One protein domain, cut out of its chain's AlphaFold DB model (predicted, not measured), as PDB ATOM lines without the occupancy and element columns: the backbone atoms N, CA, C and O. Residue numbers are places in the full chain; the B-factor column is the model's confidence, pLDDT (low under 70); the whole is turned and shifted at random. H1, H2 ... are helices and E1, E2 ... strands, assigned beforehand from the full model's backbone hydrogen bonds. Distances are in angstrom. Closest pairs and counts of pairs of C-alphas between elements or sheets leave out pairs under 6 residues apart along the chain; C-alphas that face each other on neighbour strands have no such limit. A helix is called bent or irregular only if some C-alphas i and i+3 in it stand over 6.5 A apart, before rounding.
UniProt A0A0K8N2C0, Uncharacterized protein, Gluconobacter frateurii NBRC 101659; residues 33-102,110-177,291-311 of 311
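What this domain is: This is residues 33 to 102, 110 to 177 and 291 to 311 of the 311 residues of an uncharacterized protein of Gluconobacter frateurii NBRC 101659 (UniProt A0A0K8N2C0). A strongly twisted wall of five strands stands at one end of the long axis, with the first arm of a bent helix, H1a, packed on one of its faces and the long helix H5 beside H1a on the side away from the sheet. At residues 78 and 79 H1 turns a corner, and its second arm, H1b, runs away from the sheet toward the small helices H2 and H3 at the far end, while H6 lies to one side of H1b and H7 and H4 to another. The printed part has 159 residues with seven named helices and five named strands, in the order E1 E2 E3 H1 H2 H3 H4 H5 H6 H7 E4 E5. The sheet is mixed, in the order E1 E2 E3 E5 E4, and the class is mixed, helices and strands. The whole is compact, with a radius of gyration of the C-alphas of 16.6 A and spans of 55 by 40 by 27 A.

Where its parts are: In the sheet, E1 is residues 34 to 36, with C-alpha 34 at (-42.238, 53.533, 31.439), E2 residues 46 to 50, 13.1 A long, and E3 residues 56 to 60, 12.6 A. E5 is residues 300 to 306, 18.5 A long, ending with C-alpha 306 at (-39.121, 37.482, 29.339), and E4 is residues 292 to 297, 15.6 A. H1, residues 63 to 90, was assigned as one helix by its hydrogen bonds but is bent, with C-alphas 77 and 80 8.8 A apart; its arms are H1a, residues 63 to 77, 21.3 A, and H1b, residues 80 to 90, 15.2 A. H5, residues 126 to 148, runs 32.5 A from C-alpha 126 at (-24.524, 31.702, 20.451). The short helices are H2, residues 94 to 97, H3, 99 to 102, H4, 117 to 122, H6, 155 to 160, and H7, 169 to 174.

How they stand to each other: E1, E2 and E3 form a meander, each strand the antiparallel neighbour of the one before; N 34 and O 48 are 2.8 A apart, and N 49 and O 57 are 2.9 A apart. E3 and E5 are parallel at 27 degrees, with N 305 and O 58 at 2.9 A. E4 and E5 are an antiparallel hairpin, with N 295 and O 302 at 3.4 A. H1a is on the sheet, making two layers, a helix on one face of a sheet; its closest C-alphas to E3 are those of Ala 66 and Ala 60, 5.2 A. H1a and H5 touch, closest at the C-alphas of Tyr 72 and Gly 138, 4.2 A, the same way at a tilt of 37 degrees, only just steep. H5 is not on the sheet. H1a and H1b are about perpendicular, at 74 degrees. H1b is close to H6 but not clearly touching, with the C-alphas of Trp 80 and Glu 156 6.8 A apart. H1b and H2 are near each other. H2 and H3 only just touch, only at the corner, with the C-alphas of Ala 94 and Phe 101 4.7 A apart. H7 touches H4, with the C-alphas of Arg 170 and Ala 117 5.8 A apart. H7 only just touches H5, with 3 pairs of C-alphas within 8 A, the closest those of Val 169 and His 133, 6.1 A; H5 does so with residues 132 to 136 alone. Every O i to N i+4 pair is within hydrogen-bond range in H1a, H1b, H4, H5 and H6, against 1 of 2 in H7; H2 and H3 are too short for such a pair.

The domain as a whole: The C-alphas farthest apart, those of Glu 99 and His 311, are 57.1 A apart. Residues 103 to 109 are not printed, with 12.3 A between C-alphas 102 and 110, and residues 178 to 290 are not printed, with 32.9 A between C-alphas 177 and 291. Of the links that are printed whole, none is long. The mean pLDDT of the printed part is 84.9; residue 177 and residues 291 to 311 are under 70, and E4 and E5 have means of 32 and 39.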
ATOM      1  N   ALA A  33     -45.559  51.858  34.370       85.69
ATOM      2  CA  ALA A  33     -44.466  51.300  33.596       85.69
ATOM      3  C   ALA A  33     -44.071  52.300  32.499       85.69
ATOM      4  O   ALA A  33     -44.913  52.735  31.707       85.69
ATOM      5  N   GLN A  34     -42.796  52.669  32.467       91.88
ATOM      6  CA  GLN A  34     -42.238  53.533  31.439       91.88
ATOM      7  C   GLN A  34     -41.795  52.670  30.259       91.88
ATOM      8  O   GLN A  34     -41.014  51.734  30.423       91.88
ATOM      9  N   SER A  35     -42.277  52.992  29.057       94.00
ATOM     10  CA  SER A  35     -41.803  52.356  27.828       94.00
ATOM     11  C   SER A  35     -40.565  53.085  27.303       94.00
ATOM     12  O   SER A  35     -40.600  54.298  27.081       94.00
ATOM     13  N   ILE A  36     -39.473  52.346  27.112       94.56
ATOM     14  CA  ILE A  36     -38.212  52.841  26.554       94.56
ATOM     15  C   ILE A  36     -38.037  52.256  25.153       94.56
ATOM     16  O   ILE A  36     -38.180  51.051  24.938       94.56
ATOM     17  N   GLN A  37     -37.730  53.122  24.187       95.31
ATOM     18  CA  GLN A  37     -37.636  52.772  22.770       95.31
ATOM     19  C   GLN A  37     -36.681  53.698  22.010       95.31
ATOM     20  O   GLN A  37     -36.252  54.723  22.534       95.31
ATOM     21  N   GLY A  38     -36.364  53.348  20.759       93.50
ATOM     22  CA  GLY A  38     -35.567  54.202  19.866       93.50
ATOM     23  C   GLY A  38     -34.079  54.293  20.218       93.50
ATOM     24  O   GLY A  38     -33.369  55.137  19.677       93.50
ATOM     25  N   LEU A  39     -33.587  53.432  21.112       94.38
ATOM     26  CA  LEU A  39     -32.177  53.383  21.481       94.38
ATOM     27  C   LEU A  39     -31.371  52.611  20.432       94.38
ATOM     28  O   LEU A  39     -31.765  51.538  19.980       94.38
ATOM     29  N   LYS A  40     -30.196  53.131  20.064       92.44
ATOM     30  CA  LYS A  40     -29.287  52.443  19.137       92.44
ATOM     31  C   LYS A  40     -28.883  51.074  19.700       92.44
ATOM     32  O   LYS A  40     -28.222  51.021  20.736       92.44
ATOM     33  N   GLY A  41     -29.208  50.009  18.966       89.50
ATOM     34  CA  GLY A  41     -28.920  48.618  19.337       89.50
ATOM     35  C   GLY A  41     -30.063  47.892  20.056       89.50
ATOM     36  O   GLY A  41     -29.910  46.712  20.345       89.50
ATOM     37  N   LEU A  42     -31.186  48.570  20.322       94.75
ATOM     38  CA  LEU A  42     -32.415  47.960  20.829       94.75
ATOM     39  C   LEU A  42     -33.292  47.506  19.650       94.75
ATOM     40  O   LEU A  42     -33.493  48.288  18.717       94.75
ATOM     41  N   ASN A  43     -33.829  46.282  19.688       93.25
ATOM     42  CA  ASN A  43     -34.651  45.754  18.592       93.25
ATOM     43  C   ASN A  43     -36.124  46.138  18.756       93.25
ATOM     44  O   ASN A  43     -36.759  46.598  17.806       93.25
ATOM     45  N   ALA A  44     -36.664  45.955  19.962       94.69
ATOM     46  CA  ALA A  44     -38.049  46.258  20.306       94.69
ATOM     47  C   ALA A  44     -38.125  47.059  21.617       94.69
ATOM     48  O   ALA A  44     -37.225  46.956  22.451       94.69
ATOM     49  N   PRO A  45     -39.181  47.866  21.827       96.00
ATOM     50  CA  PRO A  45     -39.375  48.574  23.088       96.00
ATOM     51  C   PRO A  45     -39.404  47.617  24.288       96.00
ATOM     52  O   PRO A  45     -39.907  46.494  24.190       96.00
ATOM     53  N   PHE A  46     -38.931  48.095  25.439       95.62
ATOM     54  CA  PHE A  46     -39.082  47.414  26.727       95.62
ATOM     55  C   PHE A  46     -39.798  48.314  27.739       95.62
ATOM     56  O   PHE A  46     -39.747  49.541  27.653       95.62
ATOM     57  N   GLU A  47     -40.496  47.695  28.685       95.25
ATOM     58  CA  GLU A  47     -41.208  48.369  29.770       95.25
ATOM     59  C   GLU A  47     -40.401  48.236  31.065       95.25
ATOM     60  O   GLU A  47     -39.917  47.149  31.392       95.25
ATOM     61  N   VAL A  48     -40.274  49.335  31.806       94.19
ATOM     62  CA  VAL A  48     -39.610  49.373  33.112       94.19
ATOM     63  C   VAL A  48     -40.597  49.842  34.162       94.19
ATOM     64  O   VAL A  48     -41.214  50.897  34.022       94.19
ATOM     65  N   LEU A  49     -40.725  49.058  35.225       92.44
ATOM     66  CA  LEU A  49     -41.497  49.397  36.408       92.44
ATOM     67  C   LEU A  49     -40.549  49.445  37.604       92.44
ATOM     68  O   LEU A  49     -40.055  48.407  38.032       92.44
ATOM     69  N   GLU A  50     -40.300  50.627  38.153       88.50
ATOM     70  CA  GLU A  50     -39.544  50.753  39.400       88.50
ATOM     71  C   GLU A  50     -40.486  50.525  40.588       88.50
ATOM     72  O   GLU A  50     -41.572  51.109  40.671       88.50
ATOM     73  N   ASP A  51     -40.104  49.625  41.496       87.25
ATOM     74  CA  ASP A  51     -40.872  49.399  42.715       87.25
ATOM     75  C   ASP A  51     -40.601  50.475  43.783       87.25
ATOM     76  O   ASP A  51     -39.806  51.397  43.610       87.25
ATOM     77  N   LYS A  52     -41.262  50.353  44.938       87.50
ATOM     78  CA  LYS A  52     -41.124  51.307  46.054       87.50
ATOM     79  C   LYS A  52     -39.707  51.418  46.639       87.50
ATOM     80  O   LYS A  52     -39.464  52.313  47.443       87.50
ATOM     81  N   TRP A  53     -38.814  50.486  46.313       86.75
ATOM     82  CA  TRP A  53     -37.415  50.475  46.736       86.75
ATOM     83  C   TRP A  53     -36.473  50.951  45.626       86.75
ATOM     84  O   TRP A  53     -35.259  50.928  45.821       86.75
ATOM     85  N   GLY A  54     -37.018  51.375  44.481       84.12
ATOM     86  CA  GLY A  54     -36.246  51.765  43.306       84.12
ATOM     87  C   GLY A  54     -35.647  50.576  42.559       84.12
ATOM     88  O   GLY A  54     -34.691  50.760  41.815       84.12
ATOM     89  N   ILE A  55     -36.158  49.353  42.760       87.00
ATOM     90  CA  ILE A  55     -35.688  48.185  42.009       87.00
ATOM     91  C   ILE A  55     -36.434  48.149  40.668       87.00
ATOM     92  O   ILE A  55     -37.669  48.071  40.675       87.00
ATOM     93  N   PRO A  56     -35.729  48.194  39.522       89.94
ATOM     94  CA  PRO A  56     -36.370  48.133  38.221       89.94
ATOM     95  C   PRO A  56     -36.784  46.699  37.872       89.94
ATOM     96  O   PRO A  56     -35.976  45.767  37.878       89.94
ATOM     97  N   HIS A  57     -38.049  46.542  37.498       90.12
ATOM     98  CA  HIS A  57     -38.616  45.327  36.922       90.12
ATOM     99  C   HIS A  57     -38.777  45.533  35.421       90.12
ATOM    100  O   HIS A  57     -39.476  46.450  34.984       90.12
ATOM    101  N   VAL A  58     -38.115  44.691  34.631       92.19
ATOM    102  CA  VAL A  58     -38.067  44.832  33.171       92.19
ATOM    103  C   VAL A  58     -38.979  43.815  32.515       92.19
ATOM    104  O   VAL A  58     -38.904  42.620  32.811       92.19
ATOM    105  N   LYS A  59     -39.771  44.279  31.552       93.06
ATOM    106  CA  LYS A  59     -40.515  43.431  30.627       93.06
ATOM    107  C   LYS A  59     -40.080  43.725  29.197       93.06
ATOM    108  O   LYS A  59     -40.199  44.851  28.718       93.06
ATOM    109  N   ALA A  60     -39.589  42.695  28.518       93.75
ATOM    110  CA  ALA A  60     -39.076  42.784  27.156       93.75
ATOM    111  C   ALA A  60     -39.702  41.710  26.253       93.75
ATOM    112  O   ALA A  60     -40.096  40.638  26.718       93.75
ATOM    113  N   GLY A  61     -39.792  42.006  24.953       91.19
ATOM    114  CA  GLY A  61     -40.347  41.088  23.952       91.19
ATOM    115  C   GLY A  61     -39.394  39.968  23.522       91.19
ATOM    116  O   GLY A  61     -39.840  38.979  22.948       91.19
ATOM    117  N   SER A  62     -38.094  40.106  23.799       91.69
ATOM    118  CA  SER A  62     -37.069  39.115  23.466       91.69
ATOM    119  C   SER A  62     -35.982  39.046  24.541       91.69
ATOM    120  O   SER A  62     -35.785  39.997  25.300       91.69
ATOM    121  N   ILE A  63     -35.238  37.935  24.578       91.06
ATOM    122  CA  ILE A  63     -34.087  37.761  25.481       91.06
ATOM    123  C   ILE A  63     -33.013  38.826  25.206       91.06
ATOM    124  O   ILE A  63     -32.448  39.382  26.144       91.06
ATOM    125  N   ALA A  64     -32.759  39.149  23.935       92.50
ATOM    126  CA  ALA A  64     -31.792  40.176  23.557       92.50
ATOM    127  C   ALA A  64     -32.194  41.559  24.099       92.50
ATOM    128  O   ALA A  64     -31.381  42.225  24.734       92.50
ATOM    129  N   ASP A  65     -33.459  41.961  23.937       94.75
ATOM    130  CA  ASP A  65     -33.946  43.240  24.474       94.75
ATOM    131  C   ASP A  65     -33.927  43.254  26.013       94.75
ATOM    132  O   ASP A  65     -33.657  44.287  26.621       94.75
ATOM    133  N   ALA A  66     -34.139  42.100  26.654       94.88
ATOM    134  CA  ALA A  66     -34.008  41.931  28.101       94.88
ATOM    135  C   ALA A  66     -32.568  42.174  28.597       94.88
ATOM    136  O   ALA A  66     -32.368  42.918  29.560       94.88
ATOM    137  N   TYR A  67     -31.555  41.598  27.937       96.00
ATOM    138  CA  TYR A  67     -30.149  41.857  28.278       96.00
ATOM    139  C   TYR A  67     -29.728  43.291  27.954       96.00
ATOM    140  O   TYR A  67     -28.999  43.897  28.741       96.00
ATOM    141  N   PHE A  68     -30.219  43.858  26.850       97.75
ATOM    142  CA  PHE A  68     -30.016  45.270  26.531       97.75
ATOM    143  C   PHE A  68     -30.573  46.170  27.636       97.75
ATOM    144  O   PHE A  68     -29.861  47.032  28.150       97.75
ATOM    145  N   ALA A  69     -31.828  45.953  28.034       96.75
ATOM    146  CA  ALA A  69     -32.479  46.709  29.096       96.75
ATOM    147  C   ALA A  69     -31.723  46.582  30.424       96.75
ATOM    148  O   ALA A  69     -31.506  47.583  31.101       96.75
ATOM    149  N   ASN A  70     -31.251  45.375  30.756       95.00
ATOM    150  CA  ASN A  70     -30.415  45.143  31.929       95.00
ATOM    151  C   ASN A  70     -29.138  46.006  31.882       95.00
ATOM    152  O   ASN A  70     -28.891  46.791  32.792       95.00
ATOM    153  N   GLY A  71     -28.365  45.950  30.791       95.81
ATOM    154  CA  GLY A  71     -27.154  46.766  30.643       95.81
ATOM    155  C   GLY A  71     -27.427  48.271  30.714       95.81
ATOM    156  O   GLY A  71     -26.694  49.004  31.377       95.81
ATOM    157  N   TYR A  72     -28.512  48.724  30.082       97.38
ATOM    158  CA  TYR A  72     -28.933  50.124  30.094       97.38
ATOM    159  C   TYR A  72     -29.296  50.614  31.502       97.38
ATOM    160  O   TYR A  72     -28.844  51.680  31.914       97.38
ATOM    161  N   LEU A  73     -30.077  49.838  32.259       95.81
ATOM    162  CA  LEU A  73     -30.543  50.224  33.594       95.81
ATOM    163  C   LEU A  73     -29.448  50.113  34.658       95.81
ATOM    164  O   LEU A  73     -29.328  50.999  35.498       95.81
ATOM    165  N   VAL A  74     -28.582  49.095  34.589       93.88
ATOM    166  CA  VAL A  74     -27.416  49.025  35.489       93.88
ATOM    167  C   VAL A  74     -26.511  50.238  35.263       93.88
ATOM    168  O   VAL A  74     -26.062  50.857  36.228       93.88
ATOM    169  N   ALA A  75     -26.284  50.621  34.001       95.69
ATOM    170  CA  ALA A  75     -25.542  51.833  33.689       95.69
ATOM    171  C   ALA A  75     -26.274  53.082  34.203       95.69
ATOM    172  O   ALA A  75     -25.632  53.920  34.828       95.69
ATOM    173  N   LYS A  76     -27.601  53.176  34.037       94.31
ATOM    174  CA  LYS A  76     -28.412  54.279  34.577       94.31
ATOM    175  C   LYS A  76     -28.137  54.538  36.054       94.31
ATOM    176  O   LYS A  76     -27.854  55.673  36.436       94.31
ATOM    177  N   ASP A  77     -28.140  53.483  36.855       91.75
ATOM    178  CA  ASP A  77     -28.080  53.623  38.307       91.75
ATOM    179  C   ASP A  77     -26.646  53.644  38.854       91.75
ATOM    180  O   ASP A  77     -26.398  54.190  39.932       91.75
ATOM    181  N   ARG A  78     -25.684  53.019  38.154       92.00
ATOM    182  CA  ARG A  78     -24.349  52.701  38.700       92.00
ATOM    183  C   ARG A  78     -23.184  53.066  37.784       92.00
ATOM    184  O   ARG A  78     -22.080  52.569  38.012       92.00
ATOM    185  N   LEU A  79     -23.379  53.935  36.788       95.62
ATOM    186  CA  LEU A  79     -22.369  54.221  35.759       95.62
ATOM    187  C   LEU A  79     -20.964  54.491  36.321       95.62
ATOM    188  O   LEU A  79     -19.995  53.931  35.816       95.62
ATOM    189  N   TRP A  80     -20.833  55.306  37.375       94.56
ATOM    190  CA  TRP A  80     -19.519  55.603  37.960       94.56
ATOM    191  C   TRP A  80     -18.866  54.381  38.620       94.56
ATOM    192  O   TRP A  80     -17.683  54.129  38.409       94.56
ATOM    193  N   GLN A  81     -19.638  53.586  39.369       91.25
ATOM    194  CA  GLN A  81     -19.138  52.359  40.002       91.25
ATOM    195  C   GLN A  81     -18.705  51.339  38.944       91.25
ATOM    196  O   GLN A  81     -17.635  50.745  39.062       91.25
ATOM    197  N   MET A  82     -19.513  51.176  37.890       94.88
ATOM    198  CA  MET A  82     -19.193  50.314  36.755       94.88
ATOM    199  C   MET A  82     -17.907  50.754  36.062       94.88
ATOM    200  O   MET A  82     -17.033  49.927  35.822       94.88
ATOM    201  N   ASP A  83     -17.775  52.045  35.757       95.44
ATOM    202  CA  ASP A  83     -16.586  52.584  35.099       95.44
ATOM    203  C   ASP A  83     -15.332  52.447  35.975       95.44
ATOM    204  O   ASP A  83     -14.295  51.997  35.490       95.44
ATOM    205  N   PHE A  84     -15.437  52.747  37.272       92.88
ATOM    206  CA  PHE A  84     -14.343  52.577  38.226       92.88
ATOM    207  C   PHE A  84     -13.853  51.123  38.260       92.88
ATOM    208  O   PHE A  84     -12.658  50.871  38.093       92.88
ATOM    209  N   SER A  85     -14.771  50.162  38.414       90.88
ATOM    210  CA  SER A  85     -14.424  48.737  38.440       90.88
ATOM    211  C   SER A  85     -13.870  48.270  37.093       90.88
ATOM    212  O   SER A  85     -12.876  47.551  37.053       90.88
ATOM    213  N   HIS A  86     -14.451  48.729  35.982       93.56
ATOM    214  CA  HIS A  86     -13.981  48.394  34.640       93.56
ATOM    215  C   HIS A  86     -12.550  48.904  34.400       93.56
ATOM    216  O   HIS A  86     -11.688  48.160  33.928       93.56
ATOM    217  N   ARG A  87     -12.253  50.146  34.806       94.25
ATOM    218  CA  ARG A  87     -10.897  50.710  34.777       94.25
ATOM    219  C   ARG A  87      -9.941  49.935  35.666       94.25
ATOM    220  O   ARG A  87      -8.824  49.679  35.228       94.25
ATOM    221  N   GLN A  88     -10.354  49.549  36.873       92.12
ATOM    222  CA  GLN A  88      -9.530  48.728  37.761       92.12
ATOM    223  C   GLN A  88      -9.133  47.426  37.071       92.12
ATOM    224  O   GLN A  88      -7.945  47.151  36.927       92.12
ATOM    225  N   SER A  89     -10.119  46.681  36.574       90.94
ATOM    226  CA  SER A  89      -9.907  45.387  35.932       90.94
ATOM    227  C   SER A  89      -9.052  45.473  34.666       90.94
ATOM    228  O   SER A  89      -8.265  44.569  34.401       90.94
ATOM    229  N   LEU A  90      -9.154  46.564  33.901       92.81
ATOM    230  CA  LEU A  90      -8.301  46.816  32.733       92.81
ATOM    231  C   LEU A  90      -6.916  47.393  33.089       92.81
ATOM    232  O   LEU A  90      -6.063  47.541  32.209       92.81
ATOM    233  N   GLY A  91      -6.689  47.755  34.351       93.44
ATOM    234  CA  GLY A  91      -5.514  48.491  34.804       93.44
ATOM    235  C   GLY A  91      -5.393  49.863  34.140       93.44
ATOM    236  O   GLY A  91      -4.433  50.139  33.414       93.44
ATOM    237  N   ARG A  92      -6.417  50.694  34.333       94.31
ATOM    238  CA  ARG A  92      -6.571  52.046  33.779       94.31
ATOM    239  C   ARG A  92      -7.032  53.062  34.831       94.31
ATOM    240  O   ARG A  92      -7.550  54.119  34.466       94.31
ATOM    241  N   LEU A  93      -6.912  52.757  36.125       92.81
ATOM    242  CA  LEU A  93      -7.284  53.696  37.188       92.81
ATOM    243  C   LEU A  93      -6.314  54.866  37.264       92.81
ATOM    244  O   LEU A  93      -6.745  55.993  37.514       92.81
ATOM    245  N   ALA A  94      -5.028  54.624  36.999       93.00
ATOM    246  CA  ALA A  94      -4.042  55.687  36.983       93.00
ATOM    247  C   ALA A  94      -4.484  56.780  36.009       93.00
ATOM    248  O   ALA A  94      -4.426  57.934  36.405       93.00
ATOM    249  N   GLU A  95      -5.043  56.439  34.829       91.25
ATOM    250  CA  GLU A  95      -5.512  57.382  33.777       91.25
ATOM    251  C   GLU A  95      -6.371  58.540  34.285       91.25
ATOM    252  O   GLU A  95      -6.358  59.614  33.674       91.25
ATOM    253  N   VAL A  96      -7.085  58.327  35.389       91.75
ATOM    254  CA  VAL A  96      -8.037  59.286  35.955       91.75
ATOM    255  C   VAL A  96      -7.735  59.672  37.409       91.75
ATOM    256  O   VAL A  96      -8.184  60.722  37.870       91.75
ATOM    257  N   PHE A  97      -6.948  58.867  38.134       89.19
ATOM    258  CA  PHE A  97      -6.661  59.079  39.560       89.19
ATOM    259  C   PHE A  97      -5.178  59.285  39.903       89.19
ATOM    260  O   PHE A  97      -4.844  59.634  41.037       89.19
ATOM    261  N   GLY A  98      -4.287  59.138  38.922       87.12
ATOM    262  CA  GLY A  98      -2.868  59.455  39.021       87.12
ATOM    263  C   GLY A  98      -1.980  58.319  39.532       87.12
ATOM    264  O   GLY A  98      -2.365  57.152  39.591       87.12
ATOM    265  N   GLU A  99      -0.747  58.682  39.886       89.12
ATOM    266  CA  GLU A  99       0.363  57.747  40.121       89.12
ATOM    267  C   GLU A  99       0.125  56.711  41.228       89.12
ATOM    268  O   GLU A  99       0.620  55.590  41.125       89.12
ATOM    269  N   ALA A 100      -0.685  57.042  42.241       89.00
ATOM    270  CA  ALA A 100      -1.006  56.143  43.352       89.00
ATOM    271  C   ALA A 100      -1.646  54.821  42.882       89.00
ATOM    272  O   ALA A 100      -1.537  53.795  43.548       89.00
ATOM    273  N   PHE A 101      -2.276  54.823  41.703       91.50
ATOM    274  CA  PHE A 101      -2.950  53.659  41.132       91.50
ATOM    275  C   PHE A 101      -2.080  52.856  40.155       91.50
ATOM    276  O   PHE A 101      -2.508  51.798  39.697       91.50
ATOM    277  N   VAL A 102      -0.842  53.284  39.873       92.69
ATOM    278  CA  VAL A 102       0.052  52.600  38.918       92.69
ATOM    279  C   VAL A 102       0.348  51.164  39.345       92.69
ATOM    280  O   VAL A 102       0.342  50.271  38.504       92.69
ATOM    281  N   LEU A 110      -1.090  42.455  34.262       91.62
ATOM    282  CA  LEU A 110      -0.366  41.181  34.237       91.62
ATOM    283  C   LEU A 110      -1.320  39.983  34.134       91.62
ATOM    284  O   LEU A 110      -0.974  39.026  33.441       91.62
ATOM    285  N   PHE A 111      -2.528  40.090  34.697       88.44
ATOM    286  CA  PHE A 111      -3.541  39.025  34.727       88.44
ATOM    287  C   PHE A 111      -4.617  39.119  33.639       88.44
ATOM    288  O   PHE A 111      -5.482  38.248  33.558       88.44
ATOM    289  N   LEU A 112      -4.572  40.132  32.771       90.94
ATOM    290  CA  LEU A 112      -5.449  40.172  31.603       90.94
ATOM    291  C   LEU A 112      -5.162  38.993  30.667       90.94
ATOM    292  O   LEU A 112      -4.003  38.680  30.369       90.94
ATOM    293  N   PHE A 113      -6.225  38.383  30.145       91.44
ATOM    294  CA  PHE A 113      -6.103  37.375  29.102       91.44
ATOM    295  C   PHE A 113      -5.513  38.002  27.832       91.44
ATOM    296  O   PHE A 113      -6.000  39.016  27.324       91.44
ATOM    297  N   ARG A 114      -4.433  37.394  27.327       91.12
ATOM    298  CA  ARG A 114      -3.674  37.865  26.155       91.12
ATOM    299  C   ARG A 114      -3.909  37.032  24.894       91.12
ATOM    300  O   ARG A 114      -3.281  37.312  23.877       91.12
ATOM    301  N   GLY A 115      -4.753  36.005  24.970       93.00
ATOM    302  CA  GLY A 115      -5.127  35.212  23.805       93.00
ATOM    303  C   GLY A 115      -6.086  35.959  22.882       93.00
ATOM    304  O   GLY A 115      -6.412  37.133  23.090       93.00
ATOM    305  N   ASP A 116      -6.543  35.257  21.852       95.44
ATOM    306  CA  ASP A 116      -7.548  35.776  20.934       95.44
ATOM    307  C   ASP A 116      -8.918  35.816  21.627       95.44
ATOM    308  O   ASP A 116      -9.568  34.793  21.832       95.44
ATOM    309  N   ALA A 117      -9.336  37.020  22.024       92.19
ATOM    310  CA  ALA A 117     -10.604  37.236  22.711       92.19
ATOM    311  C   ALA A 117     -11.821  36.955  21.814       92.19
ATOM    312  O   ALA A 117     -12.871  36.594  22.339       92.19
ATOM    313  N   ASP A 118     -11.693  37.111  20.493       93.62
ATOM    314  CA  ASP A 118     -12.790  36.822  19.565       93.62
ATOM    315  C   ASP A 118     -12.954  35.306  19.401       93.62
ATOM    316  O   ASP A 118     -14.075  34.804  19.435       93.62
ATOM    317  N   ALA A 119     -11.842  34.567  19.303       96.25
ATOM    318  CA  ALA A 119     -11.871  33.105  19.266       96.25
ATOM    319  C   ALA A 119     -12.413  32.500  20.573       96.25
ATOM    320  O   ALA A 119     -13.230  31.583  20.537       96.25
ATOM    321  N   GLU A 120     -11.996  33.039  21.722       94.50
ATOM    322  CA  GLU A 120     -12.505  32.635  23.037       94.50
ATOM    323  C   GLU A 120     -14.009  32.930  23.165       94.50
ATOM    324  O   GLU A 120     -14.768  32.072  23.609       94.50
ATOM    325  N   LEU A 121     -14.475  34.106  22.717       92.81
ATOM    326  CA  LEU A 121     -15.906  34.432  22.698       92.81
ATOM    327  C   LEU A 121     -16.697  33.477  21.791       92.81
ATOM    328  O   LEU A 121     -17.777  33.020  22.168       92.81
ATOM    329  N   ALA A 122     -16.150  33.152  20.618       95.56
ATOM    330  CA  ALA A 122     -16.781  32.267  19.643       95.56
ATOM    331  C   ALA A 122     -16.932  30.818  20.142       95.56
ATOM    332  O   ALA A 122     -17.760  30.080  19.609       95.56
ATOM    333  N   ALA A 123     -16.166  30.412  21.160       95.69
ATOM    334  CA  ALA A 123     -16.273  29.091  21.774       95.69
ATOM    335  C   ALA A 123     -17.522  28.932  22.666       95.69
ATOM    336  O   ALA A 123     -17.950  27.805  22.930       95.69
ATOM    337  N   TYR A 124     -18.127  30.033  23.125       93.56
ATOM    338  CA  TYR A 124     -19.367  29.991  23.904       93.56
ATOM    339  C   TYR A 124     -20.591  29.765  23.008       93.56
ATOM    340  O   TYR A 124     -20.588  30.082  21.822       93.56
ATOM    341  N   HIS A 125     -21.686  29.257  23.580       96.06
ATOM    342  CA  HIS A 125     -22.950  29.102  22.852       96.06
ATOM    343  C   HIS A 125     -23.451  30.452  22.307       96.06
ATOM    344  O   HIS A 125     -23.334  31.469  22.994       96.06
ATOM    345  N   SER A 126     -24.067  30.467  21.118       94.44
ATOM    346  CA  SER A 126     -24.524  31.702  20.451       94.44
ATOM    347  C   SER A 126     -25.402  32.575  21.349       94.44
ATOM    348  O   SER A 126     -25.193  33.775  21.433       94.44
ATOM    349  N   THR A 127     -26.297  31.967  22.130       91.12
ATOM    350  CA  THR A 127     -27.136  32.680  23.110       91.12
ATOM    351  C   THR A 127     -26.334  33.489  24.138       91.12
ATOM    352  O   THR A 127     -26.774  34.563  24.536       91.12
ATOM    353  N   VAL A 128     -25.167  33.001  24.574       91.44
ATOM    354  CA  VAL A 128     -24.288  33.729  25.509       91.44
ATOM    355  C   VAL A 128     -23.617  34.898  24.797       91.44
ATOM    356  O   VAL A 128     -23.537  35.990  25.356       91.44
ATOM    357  N   GLN A 129     -23.179  34.685  23.555       94.75
ATOM    358  CA  GLN A 129     -22.591  35.740  22.732       94.75
ATOM    359  C   GLN A 129     -23.616  36.860  22.492       94.75
ATOM    360  O   GLN A 129     -23.342  38.018  22.802       94.75
ATOM    361  N   ASP A 130     -24.825  36.512  22.047       94.00
ATOM    362  CA  ASP A 130     -25.919  37.455  21.795       94.00
ATOM    363  C   ASP A 130     -26.296  38.239  23.060       94.00
ATOM    364  O   ASP A 130     -26.454  39.461  23.016       94.00
ATOM    365  N   ALA A 131     -26.376  37.558  24.210       93.56
ATOM    366  CA  ALA A 131     -26.623  38.187  25.504       93.56
ATOM    367  C   ALA A 131     -25.522  39.190  25.885       93.56
ATOM    368  O   ALA A 131     -25.825  40.314  26.289       93.56
ATOM    369  N   ALA A 132     -24.250  38.812  25.724       94.31
ATOM    370  CA  ALA A 132     -23.110  39.676  26.014       94.31
ATOM    371  C   ALA A 132     -23.087  40.914  25.103       94.31
ATOM    372  O   ALA A 132     -22.893  42.037  25.580       94.31
ATOM    373  N   HIS A 133     -23.352  40.728  23.806       96.88
ATOM    374  CA  HIS A 133     -23.476  41.820  22.841       96.88
ATOM    375  C   HIS A 133     -24.625  42.767  23.189       96.88
ATOM    376  O   HIS A 133     -24.419  43.983  23.210       96.88
ATOM    377  N   ALA A 134     -25.807  42.235  23.506       97.25
ATOM    378  CA  ALA A 134     -26.960  43.043  23.882       97.25
ATOM    379  C   ALA A 134     -26.718  43.823  25.182       97.25
ATOM    380  O   ALA A 134     -26.973  45.026  25.233       97.25
ATOM    381  N   TYR A 135     -26.147  43.178  26.203       96.69
ATOM    382  CA  TYR A 135     -25.821  43.813  27.480       96.69
ATOM    383  C   TYR A 135     -24.841  44.982  27.309       96.69
ATOM    384  O   TYR A 135     -25.121  46.101  27.745       96.69
ATOM    385  N   VAL A 136     -23.733  44.768  26.591       97.44
ATOM    386  CA  VAL A 136     -22.753  45.828  26.295       97.44
ATOM    387  C   VAL A 136     -23.364  46.938  25.435       97.44
ATOM    388  O   VAL A 136     -23.082  48.119  25.660       97.44
ATOM    389  N   ALA A 137     -24.234  46.600  24.478       98.31
ATOM    390  CA  ALA A 137     -24.952  47.594  23.684       98.31
ATOM    391  C   ALA A 137     -25.860  48.484  24.552       98.31
ATOM    392  O   ALA A 137     -25.887  49.697  24.325       98.31
ATOM    393  N   GLY A 138     -26.523  47.906  25.558       98.06
ATOM    394  CA  GLY A 138     -27.335  48.615  26.549       98.06
ATOM    395  C   GLY A 138     -26.522  49.594  27.397       98.06
ATOM    396  O   GLY A 138     -26.868  50.775  27.465       98.06
ATOM    397  N   ILE A 139     -25.390  49.147  27.959       98.00
ATOM    398  CA  ILE A 139     -24.469  50.015  28.723       98.00
ATOM    399  C   ILE A 139     -24.019  51.194  27.855       98.00
ATOM    400  O   ILE A 139     -24.137  52.361  28.239       98.00
ATOM    401  N   ASN A 140     -23.544  50.899  26.643       98.25
ATOM    402  CA  ASN A 140     -23.064  51.922  25.722       98.25
ATOM    403  C   ASN A 140     -24.185  52.854  25.241       98.25
ATOM    404  O   ASN A 140     -23.911  54.004  24.899       98.25
ATOM    405  N   ALA A 141     -25.440  52.398  25.197       97.81
ATOM    406  CA  ALA A 141     -26.577  53.265  24.904       97.81
ATOM    407  C   ALA A 141     -26.804  54.296  26.011       97.81
ATOM    408  O   ALA A 141     -27.008  55.466  25.689       97.81
ATOM    409  N   TYR A 142     -26.677  53.903  27.282       97.25
ATOM    410  CA  TYR A 142     -26.758  54.854  28.390       97.25
ATOM    411  C   TYR A 142     -25.576  55.834  28.401       97.25
ATOM    412  O   TYR A 142     -25.774  57.044  28.522       97.25
ATOM    413  N   ILE A 143     -24.350  55.340  28.172       97.06
ATOM    414  CA  ILE A 143     -23.150  56.190  28.052       97.06
ATOM    415  C   ILE A 143     -23.335  57.257  26.967       97.06
ATOM    416  O   ILE A 143     -22.993  58.417  27.180       97.06
ATOM    417  N   ARG A 144     -23.892  56.891  25.807       95.88
ATOM    418  CA  ARG A 144     -24.204  57.867  24.753       95.88
ATOM    419  C   ARG A 144     -25.253  58.875  25.213       95.88
ATOM    420  O   ARG A 144     -25.033  60.066  25.045       95.88
ATOM    421  N   SER A 145     -26.334  58.426  25.858       94.56
ATOM    422  CA  SER A 145     -27.389  59.348  26.299       94.56
ATOM    423  C   SER A 145     -26.907  60.396  27.302       94.56
ATOM    424  O   SER A 145     -27.359  61.533  27.215       94.56
ATOM    425  N   VAL A 146     -25.973  60.055  28.202       94.75
ATOM    426  CA  VAL A 146     -25.399  61.028  29.154       94.75
ATOM    427  C   VAL A 146     -24.333  61.928  28.526       94.75
ATOM    428  O   VAL A 146     -24.081  63.014  29.034       94.75
ATOM    429  N   LYS A 147     -23.703  61.507  27.419       90.69
ATOM    430  CA  LYS A 147     -22.819  62.380  26.625       90.69
ATOM    431  C   LYS A 147     -23.623  63.429  25.861       90.69
ATOM    432  O   LYS A 147     -23.209  64.583  25.803       90.69
ATOM    433  N   ASP A 148     -24.771  63.031  25.317       92.12
ATOM    434  CA  ASP A 148     -25.682  63.934  24.609       92.12
ATOM    435  C   ASP A 148     -26.439  64.862  25.579       92.12
ATOM    436  O   ASP A 148     -26.774  65.986  25.211       92.12
ATOM    437  N   ASN A 149     -26.661  64.411  26.822       92.56
ATOM    438  CA  ASN A 149     -27.375  65.128  27.883       92.56
ATOM    439  C   ASN A 149     -26.552  65.127  29.191       92.56
ATOM    440  O   ASN A 149     -26.771  64.278  30.069       92.56
ATOM    441  N   PRO A 150     -25.569  66.042  29.331       89.44
ATOM    442  CA  PRO A 150     -24.635  66.063  30.461       89.44
ATOM    443  C   PRO A 150     -25.279  66.235  31.844       89.44
ATOM    444  O   PRO A 150     -24.642  65.934  32.851       89.44
ATOM    445  N   GLU A 151     -26.529  66.689  31.927       90.50
ATOM    446  CA  GLU A 151     -27.300  66.777  33.172       90.50
ATOM    447  C   GLU A 151     -27.575  65.411  33.819       90.50
ATOM    448  O   GLU A 151     -27.818  65.339  35.022       90.50
ATOM    449  N   HIS A 152     -27.513  64.334  33.034       90.12
ATOM    450  CA  HIS A 152     -27.673  62.961  33.511       90.12
ATOM    451  C   HIS A 152     -26.336  62.276  33.827       90.12
ATOM    452  O   HIS A 152     -26.319  61.128  34.278       90.12
ATOM    453  N   LEU A 153     -25.208  62.957  33.605       93.06
ATOM    454  CA  LEU A 153     -23.895  62.434  33.958       93.06
ATOM    455  C   LEU A 153     -23.739  62.420  35.491       93.06
ATOM    456  O   LEU A 153     -23.913  63.463  36.127       93.06
ATOM    457  N   PRO A 154     -23.365  61.280  36.107       93.62
ATOM    458  CA  PRO A 154     -23.120  61.233  37.543       93.62
ATOM    459  C   PRO A 154     -22.092  62.274  37.994       93.62
ATOM    460  O   PRO A 154     -21.092  62.532  37.313       93.62
ATOM    461  N   ALA A 155     -22.336  62.870  39.163       91.44
ATOM    462  CA  ALA A 155     -21.553  63.990  39.676       91.44
ATOM    463  C   ALA A 155     -20.060  63.654  39.816       91.44
ATOM    464  O   ALA A 155     -19.210  64.526  39.629       91.44
ATOM    465  N   GLU A 156     -19.726  62.396  40.098       90.31
ATOM    466  CA  GLU A 156     -18.361  61.910  40.265       90.31
ATOM    467  C   GLU A 156     -17.493  62.155  39.022       90.31
ATOM    468  O   GLU A 156     -16.346  62.582  39.157       90.31
ATOM    469  N   PHE A 157     -18.038  61.978  37.813       92.56
ATOM    470  CA  PHE A 157     -17.316  62.264  36.566       92.56
ATOM    471  C   PHE A 157     -16.956  63.750  36.446       92.56
ATOM    472  O   PHE A 157     -15.840  64.095  36.056       92.56
ATOM    473  N   SER A 158     -17.861  64.638  36.868       90.25
ATOM    474  CA  SER A 158     -17.609  66.085  36.903       90.25
ATOM    475  C   SER A 158     -16.616  66.479  38.005       90.25
ATOM    476  O   SER A 158     -15.746  67.323  37.783       90.25
ATOM    477  N   ILE A 159     -16.706  65.849  39.182       87.44
ATOM    478  CA  ILE A 159     -15.806  66.080  40.326       87.44
ATOM    479  C   ILE A 159     -14.370  65.684  39.971       87.44
ATOM    480  O   ILE A 159     -13.434  66.453  40.207       87.44
ATOM    481  N   PHE A 160     -14.193  64.500  39.383       86.00
ATOM    482  CA  PHE A 160     -12.883  63.957  39.026       86.00
ATOM    483  C   PHE A 160     -12.425  64.332  37.612       86.00
ATOM    484  O   PHE A 160     -11.284  64.050  37.250       86.00
ATOM    485  N   LYS A 161     -13.276  65.029  36.850       88.31
ATOM    486  CA  LYS A 161     -12.994  65.599  35.525       88.31
ATOM    487  C   LYS A 161     -12.530  64.562  34.508       88.31
ATOM    488  O   LYS A 161     -11.510  64.742  33.842       88.31
ATOM    489  N   TYR A 162     -13.294  63.487  34.386       90.69
ATOM    490  CA  TYR A 162     -13.072  62.466  33.372       90.69
ATOM    491  C   TYR A 162     -14.405  61.913  32.862       90.69
ATOM    492  O   TYR A 162     -15.447  62.130  33.471       90.69
ATOM    493  N   GLU A 163     -14.369  61.202  31.737       92.25
ATOM    494  CA  GLU A 163     -15.558  60.640  31.089       92.25
ATOM    495  C   GLU A 163     -15.618  59.106  31.214       92.25
ATOM    496  O   GLU A 163     -14.566  58.451  31.291       92.25
ATOM    497  N   PRO A 164     -16.827  58.509  31.207       95.25
ATOM    498  CA  PRO A 164     -16.993  57.059  31.214       95.25
ATOM    499  C   PRO A 164     -16.379  56.407  29.966       95.25
ATOM    500  O   PRO A 164     -16.491  56.920  28.846       95.25
ATOM    501  N   LEU A 165     -15.755  55.246  30.157       94.75
ATOM    502  CA  LEU A 165     -15.266  54.390  29.083       94.75
ATOM    503  C   LEU A 165     -16.423  53.747  28.330       94.75
ATOM    504  O   LEU A 165     -17.378  53.271  28.937       94.75
ATOM    505  N   GLU A 166     -16.284  53.643  27.010       95.25
ATOM    506  CA  GLU A 166     -17.100  52.705  26.244       95.25
ATOM    507  C   GLU A 166     -16.679  51.267  26.545       95.25
ATOM    508  O   GLU A 166     -15.503  50.975  26.774       95.25
ATOM    509  N   TRP A 167     -17.662  50.377  26.540       95.81
ATOM    510  CA  TRP A 167     -17.486  48.966  26.845       95.81
ATOM    511  C   TRP A 167     -17.335  48.155  25.563       95.81
ATOM    512  O   TRP A 167     -18.087  48.352  24.601       95.81
ATOM    513  N   SER A 168     -16.405  47.204  25.558       95.50
ATOM    514  CA  SER A 168     -16.310  46.181  24.520       95.50
ATOM    515  C   SER A 168     -16.750  44.827  25.063       95.50
ATOM    516  O   SER A 168     -16.435  44.463  26.192       95.50
ATOM    517  N   VAL A 169     -17.392  44.013  24.226       95.00
ATOM    518  CA  VAL A 169     -17.654  42.603  24.567       95.00
ATOM    519  C   VAL A 169     -16.346  41.844  24.804       95.00
ATOM    520  O   VAL A 169     -16.289  40.956  25.651       95.00
ATOM    521  N   ARG A 170     -15.257  42.253  24.140       93.38
ATOM    522  CA  ARG A 170     -13.921  41.691  24.373       93.38
ATOM    523  C   ARG A 170     -13.435  41.907  25.803       93.38
ATOM    524  O   ARG A 170     -12.657  41.092  26.287       93.38
ATOM    525  N   ASP A 171     -13.879  42.963  26.480       92.31
ATOM    526  CA  ASP A 171     -13.449  43.245  27.851       92.31
ATOM    527  C   ASP A 171     -14.019  42.208  28.829       92.31
ATOM    528  O   ASP A 171     -13.309  41.782  29.737       92.31
ATOM    529  N   LEU A 172     -15.224  41.681  28.565       90.12
ATOM    530  CA  LEU A 172     -15.819  40.573  29.330       90.12
ATOM    531  C   LEU A 172     -14.993  39.279  29.241       90.12
ATOM    532  O   LEU A 172     -15.013  38.452  30.150       90.12
ATOM    533  N   VAL A 173     -14.256  39.103  28.143       90.88
ATOM    534  CA  VAL A 173     -13.368  37.955  27.927       90.88
ATOM    535  C   VAL A 173     -11.966  38.228  28.472       90.88
ATOM    536  O   VAL A 173     -11.328  37.355  29.055       90.88
ATOM    537  N   ARG A 174     -11.460  39.446  28.284       90.19
ATOM    538  CA  ARG A 174     -10.100  39.824  28.684       90.19
ATOM    539  C   ARG A 174      -9.919  39.880  30.190       90.19
ATOM    540  O   ARG A 174      -8.850  39.524  30.691       90.19
ATOM    541  N   ILE A 175     -10.935  40.363  30.892       88.06
ATOM    542  CA  ILE A 175     -10.898  40.515  32.338       88.06
ATOM    543  C   ILE A 175     -11.008  39.123  32.970       88.06
ATOM    544  O   ILE A 175     -12.019  38.436  32.859       88.06
ATOM    545  N   ARG A 176      -9.919  38.707  33.620       75.19
ATOM    546  CA  ARG A 176      -9.797  37.449  34.375       75.19
ATOM    547  C   ARG A 176      -9.297  37.686  35.810       75.19
ATOM    548  O   ARG A 176      -8.957  36.734  36.498       75.19
ATOM    549  N   ALA A 177      -9.182  38.953  36.227       63.28
ATOM    550  CA  ALA A 177      -8.470  39.344  37.441       63.28
ATOM    551  C   ALA A 177      -9.131  38.800  38.718       63.28
ATOM    552  O   ALA A 177     -10.344  38.880  38.899       63.28
ATOM    553  N   THR A 291     -41.867  32.870  33.908       32.75
ATOM    554  CA  THR A 291     -40.460  32.459  34.026       32.75
ATOM    555  C   THR A 291     -39.615  33.673  34.422       32.75
ATOM    556  O   THR A 291     -39.201  34.483  33.595       32.75
ATOM    557  N   SER A 292     -39.380  33.846  35.722       32.31
ATOM    558  CA  SER A 292     -38.457  34.860  36.231       32.31
ATOM    559  C   SER A 292     -37.012  34.397  36.046       32.31
ATOM    560  O   SER A 292     -36.645  33.335  36.554       32.31
ATOM    561  N   THR A 293     -36.166  35.202  35.404       35.19
ATOM    562  CA  THR A 293     -34.710  35.046  35.508       35.19
ATOM    563  C   THR A 293     -34.165  36.248  36.268       35.19
ATOM    564  O   THR A 293     -34.179  37.377  35.784       35.19
ATOM    565  N   VAL A 294     -33.729  36.006  37.504       33.09
ATOM    566  CA  VAL A 294     -32.971  36.990  38.281       33.09
ATOM    567  C   VAL A 294     -31.534  36.917  37.779       33.09
ATOM    568  O   VAL A 294     -30.870  35.898  37.965       33.09
ATOM    569  N   PHE A 295     -31.049  37.975  37.133       35.28
ATOM    570  CA  PHE A 295     -29.632  38.067  36.788       35.28
ATOM    571  C   PHE A 295     -28.854  38.481  38.038       35.28
ATOM    572  O   PHE A 295     -28.959  39.624  38.478       35.28
ATOM    573  N   GLN A 296     -28.113  37.535  38.618       28.50
ATOM    574  CA  GLN A 296     -27.208  37.751  39.746       28.50
ATOM    575  C   GLN A 296     -25.759  37.717  39.251       28.50
ATOM    576  O   GLN A 296     -25.222  36.648  38.990       28.50
ATOM    577  N   ASN A 297     -25.117  38.881  39.160       30.25
ATOM    578  CA  ASN A 297     -23.655  38.983  39.151       30.25
ATOM    579  C   ASN A 297     -23.250  39.591  40.489       30.25
ATOM    580  O   ASN A 297     -23.562  40.763  40.670       30.25
ATOM    581  N   GLU A 298     -22.663  38.771  41.378       28.11
ATOM    582  CA  GLU A 298     -22.082  38.947  42.741       28.11
ATOM    583  C   GLU A 298     -22.498  40.120  43.661       28.11
ATOM    584  O   GLU A 298     -22.035  40.205  44.793       28.11
ATOM    585  N   ILE A 299     -23.398  41.008  43.251       31.25
ATOM    586  CA  ILE A 299     -23.747  42.223  43.968       31.25
ATOM    587  C   ILE A 299     -25.252  42.561  43.852       31.25
ATOM    588  O   ILE A 299     -25.762  43.115  44.816       31.25
ATOM    589  N   TRP A 300     -26.032  42.207  42.803       41.72
ATOM    590  CA  TRP A 300     -27.447  42.675  42.706       41.72
ATOM    591  C   TRP A 300     -28.459  41.750  42.012       41.72
ATOM    592  O   TRP A 300     -28.093  40.842  41.271       41.72
ATOM    593  N   ALA A 301     -29.748  42.034  42.258       33.00
ATOM    594  CA  ALA A 301     -30.910  41.411  41.630       33.00
ATOM    595  C   ALA A 301     -31.651  42.432  40.750       33.00
ATOM    596  O   ALA A 301     -32.253  43.371  41.265       33.00
ATOM    597  N   ILE A 302     -31.634  42.222  39.434       41.03
ATOM    598  CA  ILE A 302     -32.627  42.793  38.517       41.03
ATOM    599  C   ILE A 302     -33.563  41.653  38.129       41.03
ATOM    600  O   ILE A 302     -33.116  40.600  37.660       41.03
ATOM    601  N   SER A 303     -34.858  41.857  38.354       35.66
ATOM    602  CA  SER A 303     -35.896  40.921  37.938       35.66
ATOM    603  C   SER A 303     -36.263  41.217  36.492       35.66
ATOM    604  O   SER A 303     -36.961  42.186  36.188       35.66
ATOM    605  N   VAL A 304     -35.751  40.382  35.591       41.94
ATOM    606  CA  VAL A 304     -36.075  40.456  34.169       41.94
ATOM    607  C   VAL A 304     -37.119  39.394  33.858       41.94
ATOM    608  O   VAL A 304     -36.924  38.203  34.119       41.94
ATOM    609  N   TYR A 305     -38.235  39.838  33.291       42.53
ATOM    610  CA  TYR A 305     -39.318  38.979  32.839       42.53
ATOM    611  C   TYR A 305     -39.292  38.932  31.313       42.53
ATOM    612  O   TYR A 305     -39.491  39.945  30.635       42.53
ATOM    613  N   CYS A 306     -39.037  37.745  30.769       37.16
ATOM    614  CA  CYS A 306     -39.121  37.482  29.339       37.16
ATOM    615  C   CYS A 306     -40.308  36.555  29.093       37.16
ATOM    616  O   CYS A 306     -40.428  35.518  29.742       37.16
ATOM    617  N   ASN A 307     -41.167  36.894  28.131       34.59
ATOM    618  CA  ASN A 307     -42.237  35.998  27.703       34.59
ATOM    619  C   ASN A 307     -41.649  34.919  26.783       34.59
ATOM    620  O   ASN A 307     -41.793  34.962  25.564       34.59
ATOM    621  N   SER A 308     -40.885  33.993  27.355       36.84
ATOM    622  CA  SER A 308     -40.387  32.844  26.619       36.84
ATOM    623  C   SER A 308     -41.507  31.808  26.567       36.84
ATOM    624  O   SER A 308     -41.691  31.049  27.516       36.84
ATOM    625  N   GLY A 309     -42.282  31.800  25.481       30.95
ATOM    626  CA  GLY A 309     -43.187  30.697  25.165       30.95
ATOM    627  C   GLY A 309     -42.390  29.418  24.902       30.95
ATOM    628  O   GLY A 309     -42.170  29.057  23.751       30.95
ATOM    629  N   PHE A 310     -41.915  28.771  25.965       26.62
ATOM    630  CA  PHE A 310     -41.400  27.408  25.936       26.62
ATOM    631  C   PHE A 310     -42.562  26.465  26.266       26.62
ATOM    632  O   PHE A 310     -43.001  26.388  27.414       26.62
ATOM    633  N   HIS A 311     -43.068  25.793  25.232       29.86
ATOM    634  CA  HIS A 311     -43.679  24.471  25.349       29.86
ATOM    635  C   HIS A 311     -42.607  23.414  25.091       29.86
ATOM    636  O   HIS A 311     -41.723  23.685  24.245       29.86
TER     637      HIS A 311